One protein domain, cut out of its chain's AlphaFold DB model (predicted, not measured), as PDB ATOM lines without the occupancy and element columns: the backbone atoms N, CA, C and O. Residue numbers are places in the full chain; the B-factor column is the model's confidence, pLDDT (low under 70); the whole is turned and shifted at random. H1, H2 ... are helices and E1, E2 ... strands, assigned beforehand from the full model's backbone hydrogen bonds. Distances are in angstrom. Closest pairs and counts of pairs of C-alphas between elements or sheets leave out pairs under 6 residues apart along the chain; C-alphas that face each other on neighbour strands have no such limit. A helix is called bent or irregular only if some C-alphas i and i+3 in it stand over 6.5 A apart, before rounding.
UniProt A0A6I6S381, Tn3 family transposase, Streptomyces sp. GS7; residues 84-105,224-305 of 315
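This is residues 84 to 105 and 224 to 305 of the 315 residues of the protein "Tn3 family transposase" of Streptomyces sp. GS7 (UniProt A0A6I6S381). A long helical hairpin, H2 and H3 side by side, makes the longest axis, and a small layer of loops, two very short strands E1 and E2, and the short helix H1 sits along one side of it. E2 is the strand nearer to H3, and H1 is on the far side of the strands from the hairpin. The printed part has 104 residues, with three named helices and two named strands in the order E1, H1, E2, H2, H3; the class is mostly helix, and the sheet, E1 beside E2, is parallel. The whole is compact, with a radius of gyration of the C-alphas of 13.8 A, and its outline is elongated, spanning 48 by 25 by 19 A.

E1 is residues 84 to 86, beginning at C-alpha 84 (59.553, 145.279, 169.432). H1 is residues 93 to 98 and E2 residues 234 to 236. H2, residues 250 to 270, is 30.0 A long. H3, residues 276 to 305, is 41.8 A long and ends at C-alpha 305 (77.917, 176.189, 173.070); it is irregular, with C-alphas 300 and 303 7.0 A apart.

E1 and E2 are parallel neighbours at 24 degrees; N 86 and O 235, 2.8 A apart, are within hydrogen-bond range. The closest C-alphas of E1 and H1, Gly 86 and Val 94, are 5.5 A apart. Those of E2 and H3, Thr 235 and Val 280, are 7.4 A apart. H1 is apart from H2 and H3. H2 and H3 form a helical hairpin: they touch, closest at the C-alphas of Ala 269 and Pro 276, 5.0 A, and run opposite ways at a shallow tilt of 7 degrees. In H1 and H2 every O i to N i+4 pair is within hydrogen-bond range; in H3 21 of 26 are.

The two C-alphas farthest apart, those of Gly 272 and Ala 304, are 47.6 A apart. Residues 106 to 223 are not printed, and C-alphas 105 and 224 are 8.5 A apart across the cut. The link from E2 to H2 is long. Residues 246 to 250 have pLDDT under 70.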
ATOM      1  N   LEU A  84      59.948 143.873 169.376       85.94
ATOM      2  CA  LEU A  84      59.553 145.279 169.432       85.94
ATOM      3  C   LEU A  84      60.783 146.180 169.621       85.94
ATOM      4  O   LEU A  84      61.511 146.050 170.604       85.94
ATOM      5  N   VAL A  85      60.981 147.143 168.719       92.00
ATOM      6  CA  VAL A  85      62.080 148.121 168.796       92.00
ATOM      7  C   VAL A  85      61.519 149.520 169.051       92.00
ATOM      8  O   VAL A  85      60.840 150.097 168.203       92.00
ATOM      9  N   GLY A  86      61.810 150.088 170.221       89.00
ATOM     10  CA  GLY A  86      61.460 151.470 170.546       89.00
ATOM     11  C   GLY A  86      62.415 152.464 169.886       89.00
ATOM     12  O   GLY A  86      63.519 152.683 170.379       89.00
ATOM     13  N   ALA A  87      61.967 153.073 168.787       91.06
ATOM     14  CA  ALA A  87      62.643 154.162 168.070       91.06
ATOM     15  C   ALA A  87      61.859 155.492 168.170       91.06
ATOM     16  O   ALA A  87      61.912 156.349 167.293       91.06
ATOM     17  N   ASP A  88      61.101 155.661 169.253       83.19
ATOM     18  CA  ASP A  88      60.105 156.715 169.495       83.19
ATOM     19  C   ASP A  88      60.676 157.969 170.194       83.19
ATOM     20  O   ASP A  88      59.947 158.814 170.721       83.19
ATOM     21  N   GLY A  89      62.002 158.129 170.160       87.62
ATOM     22  CA  GLY A  89      62.700 159.351 170.556       87.62
ATOM     23  C   GLY A  89      62.671 159.658 172.057       87.62
ATOM     24  O   GLY A  89      62.359 158.824 172.902       87.62
ATOM     25  N   VAL A  90      63.026 160.894 172.420       88.69
ATOM     26  CA  VAL A  90      63.261 161.285 173.826       88.69
ATOM     27  C   VAL A  90      62.051 161.032 174.739       88.69
ATOM     28  O   VAL A  90      62.220 160.663 175.900       88.69
ATOM     29  N   GLY A  91      60.830 161.141 174.209       86.00
ATOM     30  CA  GLY A  91      59.576 160.878 174.922       86.00
ATOM     31  C   GLY A  91      59.182 159.402 175.028       86.00
ATOM     32  O   GLY A  91      58.049 159.140 175.414       86.00
ATOM     33  N   SER A  92      60.086 158.471 174.694       88.44
ATOM     34  CA  SER A  92      59.778 157.055 174.478       88.44
ATOM     35  C   SER A  92      58.835 156.440 175.516       88.44
ATOM     36  O   SER A  92      59.123 156.437 176.718       88.44
ATOM     37  N   ALA A  93      57.717 155.899 175.031       87.19
ATOM     38  CA  ALA A  93      56.769 155.115 175.816       87.19
ATOM     39  C   ALA A  93      57.312 153.702 176.062       87.19
ATOM     40  O   ALA A  93      57.136 153.153 177.150       87.19
ATOM     41  N   VAL A  94      58.046 153.140 175.093       86.25
ATOM     42  CA  VAL A  94      58.691 151.823 175.230       86.25
ATOM     43  C   VAL A  94      59.737 151.858 176.348       86.25
ATOM     44  O   VAL A  94      59.746 150.986 177.220       86.25
ATOM     45  N   ARG A  95      60.562 152.916 176.405       92.56
ATOM     46  CA  ARG A  95      61.545 153.111 177.482       92.56
ATOM     47  C   ARG A  95      60.881 153.172 178.855       92.56
ATOM     48  O   ARG A  95      61.407 152.588 179.797       92.56
ATOM     49  N   GLN A  96      59.742 153.854 178.986       89.38
ATOM     50  CA  GLN A  96      59.037 153.974 180.270       89.38
ATOM     51  C   GLN A  96      58.596 152.616 180.827       89.38
ATOM     52  O   GLN A  96      58.539 152.454 182.043       89.38
ATOM     53  N   VAL A  97      58.329 151.638 179.958       88.06
ATOM     54  CA  VAL A  97      58.004 150.266 180.365       88.06
ATOM     55  C   VAL A  97      59.270 149.460 180.664       88.06
ATOM     56  O   VAL A  97      59.344 148.814 181.705       88.06
ATOM     57  N   LEU A  98      60.275 149.513 179.781       89.00
ATOM     58  CA  LEU A  98      61.503 148.715 179.906       89.00
ATOM     59  C   LEU A  98      62.410 149.152 181.058       89.00
ATOM     60  O   LEU A  98      62.978 148.329 181.773       89.00
ATOM     61  N   THR A  99      62.578 150.458 181.231       91.00
ATOM     62  CA  THR A  99      63.479 151.043 182.222       91.00
ATOM     63  C   THR A  99      62.835 152.292 182.840       91.00
ATOM     64  O   THR A  99      63.260 153.421 182.596       91.00
ATOM     65  N   PRO A 100      61.805 152.123 183.698       88.12
ATOM     66  CA  PRO A 100      61.007 153.229 184.252       88.12
ATOM     67  C   PRO A 100      61.817 154.232 185.091       88.12
ATOM     68  O   PRO A 100      61.372 155.350 185.355       88.12
ATOM     69  N   ARG A 101      63.018 153.841 185.534       91.19
ATOM     70  CA  ARG A 101      63.947 154.713 186.266       91.19
ATOM     71  C   ARG A 101      64.786 155.605 185.342       91.19
ATOM     72  O   ARG A 101      65.325 156.603 185.815       91.19
ATOM     73  N   THR A 102      64.868 155.294 184.049       92.50
ATOM     74  CA  THR A 102      65.617 156.070 183.055       92.50
ATOM     75  C   THR A 102      64.693 157.100 182.410       92.50
ATOM     76  O   THR A 102      63.975 156.819 181.449       92.50
ATOM     77  N   ASN A 103      64.697 158.313 182.959       90.06
ATOM     78  CA  ASN A 103      63.850 159.414 182.505       90.06
ATOM     79  C   ASN A 103      64.680 160.521 181.840       90.06
ATOM     80  O   ASN A 103      65.825 160.739 182.247       90.06
ATOM     81  N   PRO A 104      64.121 161.253 180.856       92.50
ATOM     82  CA  PRO A 104      64.797 162.398 180.270       92.50
ATOM     83  C   PRO A 104      65.101 163.451 181.334       92.50
ATOM     84  O   PRO A 104      64.220 163.862 182.091       92.50
ATOM     85  N   ARG A 105      66.349 163.911 181.372       92.19
ATOM     86  CA  ARG A 105      66.799 165.010 182.223       92.19
ATOM     87  C   ARG A 105      66.789 166.301 181.416       92.19
ATOM     88  O   ARG A 105      67.411 166.373 180.359       92.19
ATOM     89  N   GLU A 224      70.543 159.456 179.330       94.19
ATOM     90  CA  GLU A 224      71.725 158.607 179.466       94.19
ATOM     91  C   GLU A 224      71.230 157.187 179.760       94.19
ATOM     92  O   GLU A 224      70.383 157.046 180.651       94.19
ATOM     93  N   PRO A 225      71.703 156.152 179.038       93.12
ATOM     94  CA  PRO A 225      71.349 154.772 179.339       93.12
ATOM     95  C   PRO A 225      71.602 154.453 180.818       93.12
ATOM     96  O   PRO A 225      72.692 154.690 181.340       93.12
ATOM     97  N   GLY A 226      70.564 153.963 181.499       88.94
ATOM     98  CA  GLY A 226      70.611 153.608 182.914       88.94
ATOM     99  C   GLY A 226      71.076 152.171 183.148       88.94
ATOM    100  O   GLY A 226      71.978 151.660 182.490       88.94
ATOM    101  N   GLU A 227      70.440 151.493 184.102       89.69
ATOM    102  CA  GLU A 227      70.644 150.057 184.315       89.69
ATOM    103  C   GLU A 227      70.035 149.257 183.152       89.69
ATOM    104  O   GLU A 227      68.918 149.551 182.708       89.69
ATOM    105  N   ARG A 228      70.769 148.246 182.664       89.94
ATOM    106  CA  ARG A 228      70.270 147.322 181.637       89.94
ATOM    107  C   ARG A 228      69.073 146.532 182.164       89.94
ATOM    108  O   ARG A 228      69.048 146.129 183.327       89.94
ATOM    109  N   TRP A 229      68.100 146.288 181.296       89.44
ATOM    110  CA  TRP A 229      67.007 145.357 181.568       89.44
ATOM    111  C   TRP A 229      67.432 143.916 181.254       89.44
ATOM    112  O   TRP A 229      68.489 143.669 180.670       89.44
ATOM    113  N   ALA A 230      66.619 142.951 181.686       85.88
ATOM    114  CA  ALA A 230      66.824 141.553 181.324       85.88
ATOM    115  C   ALA A 230      66.570 141.363 179.815       85.88
ATOM    116  O   ALA A 230      65.568 141.891 179.330       85.88
ATOM    117  N   PRO A 231      67.412 140.602 179.090       81.88
ATOM    118  CA  PRO A 231      67.215 140.360 177.663       81.88
ATOM    119  C   PRO A 231      65.823 139.806 177.351       81.88
ATOM    120  O   PRO A 231      65.297 138.968 178.089       81.88
ATOM    121  N   GLY A 232      65.232 140.259 176.247       84.81
ATOM    122  CA  GLY A 232      63.880 139.876 175.859       84.81
ATOM    123  C   GLY A 232      63.479 140.407 174.481       84.81
ATOM    124  O   GLY A 232      64.290 141.028 173.796       84.81
ATOM    125  N   PRO A 233      62.223 140.179 174.064       84.94
ATOM    126  CA  PRO A 233      61.723 140.534 172.734       84.94
ATOM    127  C   PRO A 233      61.387 142.030 172.597       84.94
ATOM    128  O   PRO A 233      60.588 142.418 171.751       84.94
ATOM    129  N   VAL A 234      61.952 142.887 173.447       88.75
ATOM    130  CA  VAL A 234      61.738 144.334 173.403       88.75
ATOM    131  C   VAL A 234      63.072 145.024 173.644       88.75
ATOM    132  O   VAL A 234      63.735 144.748 174.640       88.75
ATOM    133  N   THR A 235      63.447 145.936 172.753       94.38
ATOM    134  CA  THR A 235      64.680 146.725 172.864       94.38
ATOM    135  C   THR A 235      64.455 148.179 172.436       94.38
ATOM    136  O   THR A 235      63.345 148.563 172.061       94.38
ATOM    137  N   LEU A 236      65.489 149.019 172.524       92.88
ATOM    138  CA  LEU A 236      65.443 150.454 172.218       92.88
ATOM    139  C   LEU A 236      66.589 150.857 171.290       92.88
ATOM    140  O   LEU A 236      67.656 150.248 171.347       92.88
ATOM    141  N   LEU A 237      66.396 151.924 170.512       94.06
ATOM    142  CA  LEU A 237      67.460 152.587 169.756       94.06
ATOM    143  C   LEU A 237      67.288 154.112 169.700       94.06
ATOM    144  O   LEU A 237      66.213 154.668 169.948       94.06
ATOM    145  N   GLY A 238      68.362 154.810 169.360       91.38
ATOM    146  CA  GLY A 238      68.389 156.239 169.105       91.38
ATOM    147  C   GLY A 238      68.042 157.075 170.334       91.38
ATOM    148  O   GLY A 238      68.351 156.751 171.485       91.38
ATOM    149  N   GLY A 239      67.334 158.180 170.092       89.94
ATOM    150  CA  GLY A 239      66.886 159.084 171.154       89.94
ATOM    151  C   GLY A 239      65.960 158.432 172.191       89.94
ATOM    152  O   GLY A 239      65.717 159.041 173.232       89.94
ATOM    153  N   ALA A 240      65.457 157.216 171.941       91.25
ATOM    154  CA  ALA A 240      64.672 156.476 172.920       91.25
ATOM    155  C   ALA A 240      65.501 156.050 174.135       91.25
ATOM    156  O   ALA A 240      64.945 156.010 175.229       91.25
ATOM    157  N   ILE A 241      66.808 155.805 173.987       95.44
ATOM    158  CA  ILE A 241      67.677 155.303 175.066       95.44
ATOM    159  C   ILE A 241      68.944 156.140 175.289       95.44
ATOM    160  O   ILE A 241      69.416 156.214 176.421       95.44
ATOM    161  N   HIS A 242      69.446 156.849 174.274       92.94
ATOM    162  CA  HIS A 242      70.595 157.756 174.408       92.94
ATOM    163  C   HIS A 242      70.384 159.080 173.651       92.94
ATOM    164  O   HIS A 242      71.036 159.389 172.651       92.94
ATOM    165  N   ALA A 243      69.441 159.896 174.126       91.12
ATOM    166  CA  ALA A 243      69.241 161.249 173.611       91.12
ATOM    167  C   ALA A 243      70.366 162.183 174.084       91.12
ATOM    168  O   ALA A 243      70.548 162.404 175.285       91.12
ATOM    169  N   THR A 244      71.090 162.770 173.134       84.50
ATOM    170  CA  THR A 244      72.190 163.699 173.396       84.50
ATOM    171  C   THR A 244      71.746 165.157 173.226       84.50
ATOM    172  O   THR A 244      70.854 165.443 172.420       84.50
ATOM    173  N   PRO A 245      72.365 166.123 173.936       78.88
ATOM    174  CA  PRO A 245      72.291 167.513 173.513       78.88
ATOM    175  C   PRO A 245      72.809 167.637 172.070       78.88
ATOM    176  O   PRO A 245      73.691 166.880 171.668       78.88
ATOM    177  N   PRO A 246      72.355 168.629 171.291       68.75
ATOM    178  CA  PRO A 246      72.801 168.843 169.908       68.75
ATOM    179  C   PRO A 246      74.234 169.419 169.809       68.75
ATOM    180  O   PRO A 246      74.582 170.123 168.860       68.75
ATOM    181  N   THR A 247      75.082 169.133 170.791       63.69
ATOM    182  CA  THR A 247      76.478 169.546 170.899       63.69
ATOM    183  C   THR A 247      77.330 168.604 170.067       63.69
ATOM    184  O   THR A 247      77.754 167.542 170.509       63.69
ATOM    185  N   GLY A 248      77.535 168.969 168.806       56.00
ATOM    186  CA  GLY A 248      78.243 168.099 167.870       56.00
ATOM    187  C   GLY A 248      77.337 167.246 166.985       56.00
ATOM    188  O   GLY A 248      77.847 166.410 166.258       56.00
ATOM    189  N   GLY A 249      76.012 167.452 166.990       62.00
ATOM    190  CA  GLY A 249      75.105 166.860 165.986       62.00
ATOM    191  C   GLY A 249      75.092 165.327 165.908       62.00
ATOM    192  O   GLY A 249      74.540 164.773 164.963       62.00
ATOM    193  N   ASN A 250      75.669 164.642 166.895       64.69
ATOM    194  CA  ASN A 250      75.959 163.214 166.810       64.69
ATOM    195  C   ASN A 250      74.755 162.315 167.102       64.69
ATOM    196  O   ASN A 250      74.805 161.141 166.766       64.69
ATOM    197  N   GLY A 251      73.666 162.836 167.678       70.12
ATOM    198  CA  GLY A 251      72.521 162.006 168.078       70.12
ATOM    199  C   GLY A 251      71.896 161.210 166.925       70.12
ATOM    200  O   GLY A 251      71.552 160.045 167.104       70.12
ATOM    201  N   ALA A 252      71.800 161.806 165.731       72.19
ATOM    202  CA  ALA A 252      71.312 161.104 164.542       72.19
ATOM    203  C   ALA A 252      72.302 160.027 164.069       72.19
ATOM    204  O   ALA A 252      71.888 158.918 163.754       72.19
ATOM    205  N   ASN A 253      73.604 160.327 164.092       77.88
ATOM    206  CA  ASN A 253      74.653 159.374 163.722       77.88
ATOM    207  C   ASN A 253      74.690 158.175 164.679       77.88
ATOM    208  O   ASN A 253      74.836 157.044 164.231       77.88
ATOM    209  N   THR A 254      74.510 158.404 165.985       79.75
ATOM    210  CA  THR A 254      74.376 157.321 166.965       79.75
ATOM    211  C   THR A 254      73.143 156.473 166.660       79.75
ATOM    212  O   THR A 254      73.270 155.264 166.567       79.75
ATOM    213  N   GLY A 255      71.988 157.088 166.376       80.75
ATOM    214  CA  GLY A 255      70.787 156.343 165.975       80.75
ATOM    215  C   GLY A 255      70.963 155.499 164.703       80.75
ATOM    216  O   GLY A 255      70.471 154.377 164.635       80.75
ATOM    217  N   LEU A 256      71.688 156.010 163.702       81.00
ATOM    218  CA  LEU A 256      72.017 155.252 162.487       81.00
ATOM    219  C   LEU A 256      72.971 154.089 162.779       81.00
ATOM    220  O   LEU A 256      72.781 153.000 162.242       81.00
ATOM    221  N   ARG A 257      73.958 154.298 163.659       86.31
ATOM    222  CA  ARG A 257      74.837 153.229 164.150       86.31
ATOM    223  C   ARG A 257      74.040 152.131 164.854       86.31
ATOM    224  O   ARG A 257      74.346 150.961 164.648       86.31
ATOM    225  N   ASP A 258      73.027 152.484 165.641       87.44
ATOM    226  CA  ASP A 258      72.172 151.489 166.293       87.44
ATOM    227  C   ASP A 258      71.410 150.653 165.270       87.44
ATOM    228  O   ASP A 258      71.347 149.434 165.400       87.44
ATOM    229  N   ALA A 259      70.833 151.308 164.257       84.88
ATOM    230  CA  ALA A 259      70.061 150.643 163.216       84.88
ATOM    231  C   ALA A 259      70.927 149.663 162.412       84.88
ATOM    232  O   ALA A 259      70.507 148.529 162.184       84.88
ATOM    233  N   ASP A 260      72.144 150.068 162.040       86.38
ATOM    234  CA  ASP A 260      73.120 149.199 161.375       86.38
ATOM    235  C   ASP A 260      73.539 148.025 162.274       86.38
ATOM    236  O   ASP A 260      73.468 146.868 161.857       86.38
ATOM    237  N   LEU A 261      73.899 148.289 163.536       87.25
ATOM    238  CA  LEU A 261      74.335 147.243 164.463       87.25
ATOM    239  C   LEU A 261      73.218 146.235 164.766       87.25
ATOM    240  O   LEU A 261      73.443 145.027 164.683       87.25
ATOM    241  N   LEU A 262      72.020 146.717 165.105       90.44
ATOM    242  CA  LEU A 262      70.867 145.860 165.363       90.44
ATOM    243  C   LEU A 262      70.494 145.076 164.103       90.44
ATOM    244  O   LEU A 262      70.262 143.874 164.193       90.44
ATOM    245  N   GLY A 263      70.501 145.721 162.933       88.31
ATOM    246  CA  GLY A 263      70.261 145.066 161.649       88.31
ATOM    247  C   GLY A 263      71.211 143.891 161.415       88.31
ATOM    248  O   GLY A 263      70.750 142.782 161.151       88.31
ATOM    249  N   ARG A 264      72.522 144.093 161.611       87.25
ATOM    250  CA  ARG A 264      73.524 143.017 161.514       87.25
ATOM    251  C   ARG A 264      73.222 141.881 162.482       87.25
ATOM    252  O   ARG A 264      73.139 140.741 162.039       87.25
ATOM    253  N   CYS A 265      72.995 142.178 163.764       88.06
ATOM    254  CA  CYS A 265      72.659 141.172 164.778       88.06
ATOM    255  C   CYS A 265      71.421 140.341 164.391       88.06
ATOM    256  O   CYS A 265      71.435 139.115 164.517       88.06
ATOM    257  N   LEU A 266      70.367 140.986 163.883       86.69
ATOM    258  CA  LEU A 266      69.144 140.304 163.454       86.69
ATOM    259  C   LEU A 266      69.355 139.433 162.212       86.69
ATOM    260  O   LEU A 266      68.785 138.343 162.143       86.69
ATOM    261  N   ILE A 267      70.198 139.863 161.271       88.12
ATOM    262  CA  ILE A 267      70.590 139.046 160.114       88.12
ATOM    263  C   ILE A 267      71.313 137.780 160.585       88.12
ATOM    264  O   ILE A 267      70.954 136.684 160.158       88.12
ATOM    265  N   GLU A 268      72.262 137.885 161.523       86.19
ATOM    266  CA  GLU A 268      72.966 136.696 162.029       86.19
ATOM    267  C   GLU A 268      72.012 135.709 162.715       86.19
ATOM    268  O   GLU A 268      72.174 134.491 162.598       86.19
ATOM    269  N   ALA A 269      71.002 136.224 163.423       87.19
ATOM    270  CA  ALA A 269      69.966 135.398 164.030       87.19
ATOM    271  C   ALA A 269      69.075 134.718 162.978       87.19
ATOM    272  O   ALA A 269      68.775 133.530 163.102       87.19
ATOM    273  N   ALA A 270      68.685 135.438 161.923       85.06
ATOM    274  CA  ALA A 270      67.887 134.898 160.820       85.06
ATOM    275  C   ALA A 270      68.638 133.804 160.037       85.06
ATOM    276  O   ALA A 270      68.037 132.817 159.616       85.06
ATOM    277  N   GLU A 271      69.958 133.932 159.910       90.38
ATOM    278  CA  GLU A 271      70.847 132.926 159.317       90.38
ATOM    279  C   GLU A 271      71.109 131.720 160.241       90.38
ATOM    280  O   GLU A 271      71.819 130.785 159.867       90.38
ATOM    281  N   GLY A 272      70.566 131.727 161.463       88.12
ATOM    282  CA  GLY A 272      70.752 130.663 162.449       88.12
ATOM    283  C   GLY A 272      72.149 130.627 163.076       88.12
ATOM    284  O   GLY A 272      72.504 129.628 163.704       88.12
ATOM    285  N   ARG A 273      72.950 131.694 162.929       90.69
ATOM    286  CA  ARG A 273      74.286 131.798 163.545       90.69
ATOM    287  C   ARG A 273      74.213 132.034 165.053       90.69
ATOM    288  O   ARG A 273      75.154 131.692 165.766       90.69
ATOM    289  N   GLN A 274      73.104 132.584 165.540       89.50
ATOM    290  CA  GLN A 274      72.822 132.752 166.965       89.50
ATOM    291  C   GLN A 274      71.315 132.802 167.252       89.50
ATOM    292  O   GLN A 274      70.500 132.962 166.348       89.50
ATOM    293  N   ASP A 275      70.944 132.654 168.524       89.56
ATOM    294  CA  ASP A 275      69.560 132.823 168.976       89.56
ATOM    295  C   ASP A 275      69.126 134.310 168.897       89.56
ATOM    296  O   ASP A 275      69.920 135.181 169.263       89.56
ATOM    297  N   PRO A 276      67.886 134.637 168.471       86.44
ATOM    298  CA  PRO A 276      67.429 136.023 168.332       86.44
ATOM    299  C   PRO A 276      67.549 136.881 169.596       86.44
ATOM    300  O   PRO A 276      67.932 138.046 169.508       86.44
ATOM    301  N   LEU A 277      67.269 136.330 170.782       88.75
ATOM    302  CA  LEU A 277      67.396 137.091 172.030       88.75
ATOM    303  C   LEU A 277      68.866 137.310 172.400       88.75
ATOM    304  O   LEU A 277      69.214 138.343 172.969       88.75
ATOM    305  N   THR A 278      69.738 136.371 172.029       91.44
ATOM    306  CA  THR A 278      71.195 136.524 172.173       91.44
ATOM    307  C   THR A 278      71.743 137.609 171.240       91.44
ATOM    308  O   THR A 278      72.601 138.397 171.648       91.44
ATOM    309  N   ALA A 279      71.207 137.713 170.023       90.00
ATOM    310  CA  ALA A 279      71.553 138.773 169.082       90.00
ATOM    311  C   ALA A 279      71.148 140.158 169.609       90.00
ATOM    312  O   ALA A 279      71.949 141.093 169.576       90.00
ATOM    313  N   VAL A 280      69.939 140.274 170.169       91.75
ATOM    314  CA  VAL A 280      69.470 141.512 170.810       91.75
ATOM    315  C   VAL A 280      70.314 141.857 172.043       91.75
ATOM    316  O   VAL A 280      70.743 143.002 172.165       91.75
ATOM    317  N   ASP A 281      70.645 140.894 172.917       94.31
ATOM    318  CA  ASP A 281      71.547 141.136 174.063       94.31
ATOM    319  C   ASP A 281      72.930 141.629 173.605       94.31
ATOM    320  O   ASP A 281      73.512 142.523 174.221       94.31
ATOM    321  N   SER A 282      73.451 141.081 172.504       93.81
ATOM    322  CA  SER A 282      74.745 141.473 171.931       93.81
ATOM    323  C   SER A 282      74.736 142.902 171.384       93.81
ATOM    324  O   SER A 282      75.700 143.647 171.594       93.81
ATOM    325  N   TYR A 283      73.645 143.299 170.723       95.50
ATOM    326  CA  TYR A 283      73.397 144.684 170.321       95.50
ATOM    327  C   TYR A 283      73.334 145.606 171.548       95.50
ATOM    328  O   TYR A 283      74.065 146.596 171.624       95.50
ATOM    329  N   GLU A 284      72.516 145.256 172.543       96.44
ATOM    330  CA  GLU A 284      72.292 146.085 173.725       96.44
ATOM    331  C   GLU A 284      73.575 146.321 174.523       96.44
ATOM    332  O   GLU A 284      73.825 147.442 174.955       96.44
ATOM    333  N   ARG A 285      74.421 145.300 174.708       95.19
ATOM    334  CA  ARG A 285      75.708 145.453 175.414       95.19
ATOM    335  C   ARG A 285      76.558 146.562 174.815       95.19
ATOM    336  O   ARG A 285      77.032 147.427 175.543       95.19
ATOM    337  N   GLN A 286      76.703 146.551 173.495       95.75
ATOM    338  CA  GLN A 286      77.490 147.549 172.783       95.75
ATOM    339  C   GLN A 286      76.800 148.916 172.811       95.75
ATOM    340  O   GLN A 286      77.446 149.919 173.109       95.75
ATOM    341  N   MET A 287      75.486 148.959 172.558       95.12
ATOM    342  CA  MET A 287      74.701 150.196 172.549       95.12
ATOM    343  C   MET A 287      74.754 150.945 173.877       95.12
ATOM    344  O   MET A 287      74.937 152.164 173.890       95.12
ATOM    345  N   PHE A 288      74.687 150.240 175.007       95.88
ATOM    346  CA  PHE A 288      74.808 150.877 176.319       95.88
ATOM    347  C   PHE A 288      76.180 151.532 176.534       95.88
ATOM    348  O   PHE A 288      76.258 152.597 177.153       95.88
ATOM    349  N   GLU A 289      77.252 150.929 176.015       92.56
ATOM    350  CA  GLU A 289      78.607 151.470 176.124       92.56
ATOM    351  C   GLU A 289      78.770 152.736 175.275       92.56
ATOM    352  O   GLU A 289      78.978 153.823 175.827       92.56
ATOM    353  N   TYR A 290      78.616 152.627 173.949       88.81
ATOM    354  CA  TYR A 290      78.852 153.768 173.060       88.81
ATOM    355  C   TYR A 290      77.762 154.841 173.178       88.81
ATOM    356  O   TYR A 290      78.052 156.029 173.039       88.81
ATOM    357  N   GLY A 291      76.513 154.461 173.464       88.62
ATOM    358  CA  GLY A 291      75.407 155.396 173.664       88.62
ATOM    359  C   GLY A 291      75.598 156.225 174.934       88.62
ATOM    360  O   GLY A 291      75.439 157.447 174.915       88.62
ATOM    361  N   GLY A 292      76.026 155.587 176.029       90.88
ATOM    362  CA  GLY A 292      76.376 156.285 177.266       90.88
ATOM    363  C   GLY A 292      77.574 157.222 177.095       90.88
ATOM    364  O   GLY A 292      77.548 158.359 177.572       90.88
ATOM    365  N   GLU A 293      78.610 156.784 176.378       88.12
ATOM    366  CA  GLU A 293      79.757 157.632 176.046       88.12
ATOM    367  C   GLU A 293      79.349 158.850 175.207       88.12
ATOM    368  O   GLU A 293      79.710 159.979 175.552       88.12
ATOM    369  N   ALA A 294      78.532 158.650 174.170       83.81
ATOM    370  CA  ALA A 294      78.036 159.727 173.318       83.81
ATOM    371  C   ALA A 294      77.275 160.792 174.125       83.81
ATOM    372  O   ALA A 294      77.478 161.993 173.913       83.81
ATOM    373  N   VAL A 295      76.444 160.379 175.088       87.81
ATOM    374  CA  VAL A 295      75.711 161.295 175.978       87.81
ATOM    375  C   VAL A 295      76.661 162.073 176.882       87.81
ATOM    376  O   VAL A 295      76.564 163.302 176.947       87.81
ATOM    377  N   ARG A 296      77.607 161.396 177.543       87.81
ATOM    378  CA  ARG A 296      78.578 162.044 178.439       87.81
ATOM    379  C   ARG A 296      79.469 163.037 177.701       87.81
ATOM    380  O   ARG A 296      79.637 164.161 178.174       87.81
ATOM    381  N   HIS A 297      79.984 162.663 176.532       83.62
ATOM    382  CA  HIS A 297      80.800 163.547 175.701       83.62
ATOM    383  C   HIS A 297      79.990 164.773 175.255       83.62
ATOM    384  O   HIS A 297      80.415 165.912 175.452       83.62
ATOM    385  N   SER A 298      78.772 164.565 174.751       80.56
ATOM    386  CA  SER A 298      77.905 165.664 174.314       80.56
ATOM    387  C   SER A 298      77.575 166.622 175.472       80.56
ATOM    388  O   SER A 298      77.613 167.844 175.302       80.56
ATOM    389  N   LEU A 299      77.316 166.105 176.676       85.38
ATOM    390  CA  LEU A 299      77.105 166.924 177.875       85.38
ATOM    391  C   LEU A 299      78.355 167.712 178.281       85.38
ATOM    392  O   LEU A 299      78.246 168.899 178.581       85.38
ATOM    393  N   ALA A 300      79.535 167.092 178.249       83.50
ATOM    394  CA  ALA A 300      80.795 167.768 178.555       83.50
ATOM    395  C   ALA A 300      81.116 168.896 177.557       83.50
ATOM    396  O   ALA A 300      81.710 169.906 177.935       83.50
ATOM    397  N   ALA A 301      80.682 168.760 176.300       79.88
ATOM    398  CA  ALA A 301      80.844 169.780 175.267       79.88
ATOM    399  C   ALA A 301      79.820 170.931 175.361       79.88
ATOM    400  O   ALA A 301      80.058 172.008 174.811       79.88
ATOM    401  N   LEU A 302      78.693 170.748 176.060       79.56
ATOM    402  CA  LEU A 302      77.596 171.725 176.135       79.56
ATOM    403  C   LEU A 302      78.008 173.131 176.601       79.56
ATOM    404  O   LEU A 302      77.589 174.095 175.953       79.56
ATOM    405  N   PRO A 303      78.878 173.302 177.614       79.06
ATOM    406  CA  PRO A 303      79.347 174.623 178.024       79.06
ATOM    407  C   PRO A 303      80.079 175.401 176.922       79.06
ATOM    408  O   PRO A 303      80.092 176.624 176.947       79.06
ATOM    409  N   ALA A 304      80.666 174.738 175.921       74.06
ATOM    410  CA  ALA A 304      81.297 175.440 174.801       74.06
ATOM    411  C   ALA A 304      80.269 176.106 173.866       74.06
ATOM    412  O   ALA A 304      80.612 177.023 173.117       74.06
ATOM    413  N   PHE A 305      79.013 175.652 173.883       72.38
ATOM    414  CA  PHE A 305      77.917 176.189 173.070       72.38
ATOM    415  C   PHE A 305      77.042 177.185 173.828       72.38
ATOM    416  O   PHE A 305      76.375 177.998 173.194       72.38
TER     417      PHE A 305